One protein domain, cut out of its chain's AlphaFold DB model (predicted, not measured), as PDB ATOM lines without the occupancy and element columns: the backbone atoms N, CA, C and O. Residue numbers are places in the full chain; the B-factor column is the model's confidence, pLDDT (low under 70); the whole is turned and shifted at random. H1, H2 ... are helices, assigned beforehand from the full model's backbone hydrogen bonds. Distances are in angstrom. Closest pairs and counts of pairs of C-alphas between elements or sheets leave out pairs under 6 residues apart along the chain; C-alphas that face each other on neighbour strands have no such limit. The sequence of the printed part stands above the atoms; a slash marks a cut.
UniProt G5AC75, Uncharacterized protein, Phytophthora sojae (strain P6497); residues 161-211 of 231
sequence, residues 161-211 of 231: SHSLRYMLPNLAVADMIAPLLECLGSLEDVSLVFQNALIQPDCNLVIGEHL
ATOM      1  N   SER A 161      13.143 -20.372 155.060       74.50
ATOM      2  CA  SER A 161      12.588 -21.428 154.194       74.50
ATOM      3  C   SER A 161      11.537 -20.885 153.213       74.50
ATOM      4  O   SER A 161      11.445 -21.358 152.084       74.50
ATOM      5  N   HIS A 162      10.777 -19.852 153.604       76.75
ATOM      6  CA  HIS A 162       9.870 -19.142 152.697       76.75
ATOM      7  C   HIS A 162      10.644 -18.464 151.558       76.75
ATOM      8  O   HIS A 162      10.310 -18.650 150.391       76.75
ATOM      9  N   SER A 163      11.714 -17.734 151.879       74.38
ATOM     10  CA  SER A 163      12.581 -17.091 150.886       74.38
ATOM     11  C   SER A 163      13.108 -18.114 149.871       74.38
ATOM     12  O   SER A 163      12.974 -17.904 148.669       74.38
ATOM     13  N   LEU A 164      13.632 -19.250 150.344       71.44
ATOM     14  CA  LEU A 164      14.168 -20.306 149.480       71.44
ATOM     15  C   LEU A 164      13.105 -20.933 148.580       71.44
ATOM     16  O   LEU A 164      13.297 -21.015 147.372       71.44
ATOM     17  N   ARG A 165      11.959 -21.315 149.152       72.19
ATOM     18  CA  ARG A 165      10.885 -21.989 148.414       72.19
ATOM     19  C   ARG A 165      10.336 -21.151 147.258       72.19
ATOM     20  O   ARG A 165       9.967 -21.716 146.234       72.19
ATOM     21  N   TYR A 166      10.240 -19.833 147.431       71.81
ATOM     22  CA  TYR A 166       9.562 -18.960 146.467       71.81
ATOM     23  C   TYR A 166      10.504 -18.167 145.555       71.81
ATOM     24  O   TYR A 166      10.130 -17.894 144.419       71.81
ATOM     25  N   MET A 167      11.710 -17.810 146.010       69.00
ATOM     26  CA  MET A 167      12.680 -17.063 145.190       69.00
ATOM     27  C   MET A 167      13.745 -17.952 144.556       69.00
ATOM     28  O   MET A 167      14.240 -17.626 143.481       69.00
ATOM     29  N   LEU A 168      14.100 -19.064 145.206       63.91
ATOM     30  CA  LEU A 168      15.133 -19.994 144.745       63.91
ATOM     31  C   LEU A 168      14.562 -21.417 144.614       63.91
ATOM     32  O   LEU A 168      15.113 -22.353 145.197       63.91
ATOM     33  N   PRO A 169      13.469 -21.617 143.849       60.81
ATOM     34  CA  PRO A 169      12.788 -22.909 143.771       60.81
ATOM     35  C   PRO A 169      13.719 -24.031 143.296       60.81
ATOM     36  O   PRO A 169      13.607 -25.154 143.767       60.81
ATOM     37  N   ASN A 170      14.689 -23.714 142.433       58.44
ATOM     38  CA  ASN A 170      15.670 -24.686 141.946       58.44
ATOM     39  C   ASN A 170      16.683 -25.102 143.021       58.44
ATOM     40  O   ASN A 170      17.187 -26.216 142.968       58.44
ATOM     41  N   LEU A 171      16.973 -24.229 143.995       59.62
ATOM     42  CA  LEU A 171      17.810 -24.594 145.135       59.62
ATOM     43  C   LEU A 171      17.029 -25.508 146.081       59.62
ATOM     44  O   LEU A 171      17.574 -26.490 146.536       59.62
ATOM     45  N   ALA A 172      15.737 -25.260 146.307       59.81
ATOM     46  CA  ALA A 172      14.909 -26.081 147.198       59.81
ATOM     47  C   ALA A 172      14.646 -27.523 146.701       59.81
ATOM     48  O   ALA A 172      14.091 -28.325 147.445       59.81
ATOM     49  N   VAL A 173      14.984 -27.837 145.446       59.56
ATOM     50  CA  VAL A 173      14.743 -29.149 144.811       59.56
ATOM     51  C   VAL A 173      16.058 -29.858 144.455       59.56
ATOM     52  O   VAL A 173      16.040 -30.985 143.967       59.56
ATOM     53  N   ALA A 174      17.212 -29.228 144.692       65.31
ATOM     54  CA  ALA A 174      18.497 -29.829 144.363       65.31
ATOM     55  C   ALA A 174      18.851 -30.946 145.361       65.31
ATOM     56  O   ALA A 174      18.956 -30.710 146.562       65.31
ATOM     57  N   ASP A 175      19.065 -32.161 144.854       72.62
ATOM     58  CA  ASP A 175      19.719 -33.227 145.612       72.62
ATOM     59  C   ASP A 175      21.229 -32.958 145.612       72.62
ATOM     60  O   ASP A 175      21.902 -33.154 144.597       72.62
ATOM     61  N   MET A 176      21.759 -32.457 146.732       75.81
ATOM     62  CA  MET A 176      23.199 -32.232 146.869       75.81
ATOM     63  C   MET A 176      23.965 -33.514 147.217       75.81
ATOM     64  O   MET A 176      25.183 -33.548 147.049       75.81
ATOM     65  N   ILE A 177      23.290 -34.568 147.691       81.75
ATOM     66  CA  ILE A 177      23.942 -35.811 148.124       81.75
ATOM     67  C   ILE A 177      24.461 -36.587 146.921       81.75
ATOM     68  O   ILE A 177      25.630 -36.966 146.917       81.75
ATOM     69  N   ALA A 178      23.629 -36.800 145.900       81.50
ATOM     70  CA  ALA A 178      24.006 -37.584 144.725       81.50
ATOM     71  C   ALA A 178      25.299 -37.093 144.026       81.50
ATOM     72  O   ALA A 178      26.219 -37.901 143.879       81.50
ATOM     73  N   PRO A 179      25.449 -35.802 143.656       81.12
ATOM     74  CA  PRO A 179      26.666 -35.324 142.998       81.12
ATOM     75  C   PRO A 179      27.886 -35.301 143.930       81.12
ATOM     76  O   PRO A 179      29.006 -35.547 143.485       81.12
ATOM     77  N   LEU A 180      27.707 -35.023 145.226       82.12
ATOM     78  CA  LEU A 180      28.824 -35.047 146.176       82.12
ATOM     79  C   LEU A 180      29.304 -36.475 146.450       82.12
ATOM     80  O   LEU A 180      30.503 -36.687 146.599       82.12
ATOM     81  N   LEU A 181      28.399 -37.454 146.466       85.19
ATOM     82  CA  LEU A 181      28.751 -38.862 146.617       85.19
ATOM     83  C   LEU A 181      29.510 -39.390 145.393       85.19
ATOM     84  O   LEU A 181      30.457 -40.152 145.560       85.19
ATOM     85  N   GLU A 182      29.146 -38.953 144.183       87.12
ATOM     86  CA  GLU A 182      29.897 -39.267 142.960       87.12
ATOM     87  C   GLU A 182      31.319 -38.680 142.997       87.12
ATOM     88  O   GLU A 182      32.281 -39.361 142.646       87.12
ATOM     89  N   CYS A 183      31.469 -37.444 143.482       86.88
ATOM     90  CA  CYS A 183      32.765 -36.768 143.577       86.88
ATOM     91  C   CYS A 183      33.670 -37.307 144.697       86.88
ATOM     92  O   CYS A 183      34.881 -37.408 144.509       86.88
ATOM     93  N   LEU A 184      33.108 -37.585 145.875       87.06
ATOM     94  CA  LEU A 184      33.872 -37.932 147.079       87.06
ATOM     95  C   LEU A 184      33.988 -39.446 147.285       87.06
ATOM     96  O   LEU A 184      34.857 -39.903 148.018       87.06
ATOM     97  N   GLY A 185      33.129 -40.238 146.641       88.06
ATOM     98  CA  GLY A 185      33.170 -41.700 146.683       88.06
ATOM     99  C   GLY A 185      32.727 -42.325 148.011       88.06
ATOM    100  O   GLY A 185      32.660 -43.550 148.102       88.06
ATOM    101  N   SER A 186      32.402 -41.527 149.035       93.69
ATOM    102  CA  SER A 186      31.945 -42.021 150.336       93.69
ATOM    103  C   SER A 186      30.900 -41.100 150.976       93.69
ATOM    104  O   SER A 186      30.960 -39.877 150.864       93.69
ATOM    105  N   LEU A 187      29.926 -41.692 151.674       86.62
ATOM    106  CA  LEU A 187      28.907 -40.932 152.408       86.62
ATOM    107  C   LEU A 187      29.485 -40.261 153.668       86.62
ATOM    108  O   LEU A 187      28.948 -39.259 154.133       86.62
ATOM    109  N   GLU A 188      30.581 -40.801 154.204       89.31
ATOM    110  CA  GLU A 188      31.292 -40.233 155.352       89.31
ATOM    111  C   GLU A 188      31.910 -38.878 154.986       89.31
ATOM    112  O   GLU A 188      31.667 -37.888 155.676       89.31
ATOM    113  N   ASP A 189      32.575 -38.789 153.831       86.06
ATOM    114  CA  ASP A 189      33.142 -37.534 153.327       86.06
ATOM    115  C   ASP A 189      32.053 -36.523 152.953       86.06
ATOM    116  O   ASP A 189      32.176 -35.333 153.250       86.06
ATOM    117  N   VAL A 190      30.937 -36.984 152.373       83.81
ATOM    118  CA  VAL A 190      29.761 -36.131 152.132       83.81
ATOM    119  C   VAL A 190      29.226 -35.568 153.454       83.81
ATOM    120  O   VAL A 190      28.939 -34.377 153.538       83.81
ATOM    121  N   SER A 191      29.139 -36.376 154.517       85.50
ATOM    122  CA  SER A 191      28.695 -35.907 155.836       85.50
ATOM    123  C   SER A 191      29.630 -34.852 156.433       85.50
ATOM    124  O   SER A 191      29.152 -33.936 157.107       85.50
ATOM    125  N   LEU A 192      30.941 -34.947 156.189       84.81
ATOM    126  CA  LEU A 192      31.917 -33.955 156.650       84.81
ATOM    127  C   LEU A 192      31.711 -32.589 155.979       84.81
ATOM    128  O   LEU A 192      31.819 -31.565 156.655       84.81
ATOM    129  N   VAL A 193      31.337 -32.558 154.693       82.31
ATOM    130  CA  VAL A 193      31.016 -31.306 153.973       82.31
ATOM    131  C   VAL A 193      29.892 -30.533 154.669       82.31
ATOM    132  O   VAL A 193      29.929 -29.303 154.726       82.31
ATOM    133  N   PHE A 194      28.918 -31.240 155.249       82.88
ATOM    134  CA  PHE A 194      27.753 -30.629 155.891       82.88
ATOM    135  C   PHE A 194      27.868 -30.465 157.413       82.88
ATOM    136  O   PHE A 194      26.996 -29.838 158.013       82.88
ATOM    137  N   GLN A 195      28.935 -30.955 158.053       78.50
ATOM    138  CA  GLN A 195      29.055 -31.016 159.518       78.50
ATOM    139  C   GLN A 195      28.952 -29.645 160.216       78.50
ATOM    140  O   GLN A 195      28.543 -29.578 161.372       78.50
ATOM    141  N   ASN A 196      29.268 -28.555 159.509       69.12
ATOM    142  CA  ASN A 196      29.072 -27.170 159.962       69.12
ATOM    143  C   ASN A 196      28.489 -26.271 158.858       69.12
ATOM    144  O   ASN A 196      28.622 -25.047 158.904       69.12
ATOM    145  N   ALA A 197      27.898 -26.867 157.823       70.06
ATOM    146  CA  ALA A 197      27.304 -26.088 156.755       70.06
ATOM    147  C   ALA A 197      26.021 -25.416 157.259       70.06
ATOM    148  O   ALA A 197      25.203 -26.020 157.950       70.06
ATOM    149  N   LEU A 198      25.814 -24.162 156.855       63.50
ATOM    150  CA  LEU A 198      24.558 -23.448 157.107       63.50
ATOM    151  C   LEU A 198      23.404 -23.974 156.242       63.50
ATOM    152  O   LEU A 198      22.274 -23.521 156.389       63.50
ATOM    153  N   ILE A 199      23.685 -24.913 155.339       67.94
ATOM    154  CA  ILE A 199      22.727 -25.581 154.468       67.94
ATOM    155  C   ILE A 199      22.839 -27.090 154.678       67.94
ATOM    156  O   ILE A 199      23.934 -27.633 154.759       67.94
ATOM    157  N   GLN A 200      21.700 -27.748 154.804       73.00
ATOM    158  CA  GLN A 200      21.547 -29.188 154.857       73.00
ATOM    159  C   GLN A 200      21.545 -29.752 153.426       73.00
ATOM    160  O   GLN A 200      21.297 -29.013 152.469       73.00
ATOM    161  N   PRO A 201      21.803 -31.056 153.250       66.25
ATOM    162  CA  PRO A 201      21.911 -31.652 151.920       66.25
ATOM    163  C   PRO A 201      20.620 -31.648 151.087       66.25
ATOM    164  O   PRO A 201      20.672 -31.745 149.865       66.25
ATOM    165  N   ASP A 202      19.467 -31.514 151.742       64.38
ATOM    166  CA  ASP A 202      18.144 -31.303 151.137       64.38
ATOM    167  C   ASP A 202      17.847 -29.812 150.872       64.38
ATOM    168  O   ASP A 202      16.703 -29.410 150.657       64.38
ATOM    169  N   CYS A 203      18.892 -28.985 150.913       58.50
ATOM    170  CA  CYS A 203      18.871 -27.542 150.720       58.50
ATOM    171  C   CYS A 203      18.118 -26.743 151.795       58.50
ATOM    172  O   CYS A 203      17.885 -25.540 151.617       58.50
ATOM    173  N   ASN A 204      17.774 -27.355 152.932       61.66
ATOM    174  CA  ASN A 204      17.232 -26.626 154.075       61.66
ATOM    175  C   ASN A 204      18.333 -25.853 154.803       61.66
ATOM    176  O   ASN A 204      19.402 -26.379 155.067       61.66
ATOM    177  N   LEU A 205      18.097 -24.594 155.173       58.12
ATOM    178  CA  LEU A 205      19.079 -23.856 155.971       58.12
ATOM    179  C   LEU A 205      19.019 -24.306 157.430       58.12
ATOM    180  O   LEU A 205      17.944 -24.335 158.033       58.12
ATOM    181  N   VAL A 206      20.182 -24.577 158.016       56.06
ATOM    182  CA  VAL A 206      20.324 -24.694 159.465       56.06
ATOM    183  C   VAL A 206      20.132 -23.285 160.022       56.06
ATOM    184  O   VAL A 206      20.963 -22.405 159.809       56.06
ATOM    185  N   ILE A 207      18.988 -23.036 160.667       49.78
ATOM    186  CA  ILE A 207      18.647 -21.719 161.219       49.78
ATOM    187  C   ILE A 207      19.606 -21.424 162.381       49.78
ATOM    188  O   ILE A 207      19.368 -21.816 163.520       49.78
ATOM    189  N   GLY A 208      20.694 -20.731 162.058       41.06
ATOM    190  CA  GLY A 208      21.726 -20.276 162.976       41.06
ATOM    191  C   GLY A 208      22.410 -19.039 162.397       41.06
ATOM    192  O   GLY A 208      23.130 -19.132 161.416       41.06
ATOM    193  N   GLU A 209      22.113 -17.898 163.017       36.62
ATOM    194  CA  GLU A 209      22.770 -16.585 162.923       36.62
ATOM    195  C   GLU A 209      22.912 -15.895 161.546       36.62
ATOM    196  O   GLU A 209      23.686 -16.262 160.671       36.62
ATOM    197  N   HIS A 210      22.157 -14.794 161.429       38.88
ATOM    198  CA  HIS A 210      22.434 -13.555 160.693       38.88
ATOM    199  C   HIS A 210      23.537 -13.637 159.618       38.88
ATOM    200  O   HIS A 210      24.713 -13.373 159.875       38.88
ATOM    201  N   LEU A 211      23.144 -13.887 158.367       36.84
ATOM    202  CA  LEU A 211      24.050 -13.734 157.230       36.84
ATOM    203  C   LEU A 211      24.384 -12.245 157.051       36.84
ATOM    204  O   LEU A 211      23.650 -11.483 156.423       36.84
TER     205      LEU A 211
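AT A GLANCE: This is residues 161 to 211 of the 231 residues of an uncharacterized protein of Phytophthora sojae (strain P6497) (UniProt G5AC75). What does the model look like on first sight? It is a flat, open arrangement: two short helices, H2 and H3, pack crosswise at one end, a third, H1, stands by itself toward the other, and the unnamed stretch of residues 195 to 211 leads away from H3, loops through the space between H1 and the pair, and runs on to the far end from H2 and H3, where His 210 lies. What is it made of? The printed part has 51 residues with three named helices, in the order H1, H2, H3, and no named strand; the class is all helix, but under half of the residues, 23 of 51, are in named elements. How large and how dense is it? It is only just loose, close to compact, with a radius of gyration of the C-alphas of 12.0 A, and the C-alphas span 33 by 23 by 11 A.

IN THESE COORDINATES: Where are the longest helices? H2 holds residues 177 to 184, 10.2 A from first to last C-alpha, and begins at C-alpha 177 at (23.942, -35.811, 148.124). H3, also of 8 residues, holds residues 187 to 194, 10.9 A long, and ends at C-alpha 194 at (27.753, -30.629, 155.891). Where is the remaining helix? H1 holds residues 161 to 167, 10.0 A long, and begins at C-alpha 161 at (12.588, -21.428, 154.194).

HOW THE PARTS SIT: How do H2 and H3 stand to each other? They touch, with 5 pairs of C-alphas within 8 A; the closest C-alphas are those of Leu 180 and Val 190, 6.1 A apart. Their lines stand at 73 degrees, about perpendicular, and their centres are 9.4 A apart. Does H1 meet either of them? H1 is apart from H2 and apart from H3, with no C-alpha within 8 A of theirs. What do the backbones of the helices show? In H1 and H2 every O i to N i+4 pair is within hydrogen-bond range; in H3 it is 3 of 4.

THE WHOLE: How far does the whole reach? The two C-alphas farthest apart are those of Gly 185 and His 210, at 33.2 A, while the first and last printed C-alphas, of Ser 161 and Leu 211, are 14.1 A apart. How are the helices joined? The printed part has no cut; the link from H2 to H3 is tight, with 2 residues, and that from H1 to H2 is short, with 9. Where is confidence low? The mean pLDDT of the printed part is 70.8, and 22 residues are under 70: residues 167 to 174, residue 196, residues 198 to 199 and residues 201 to 211.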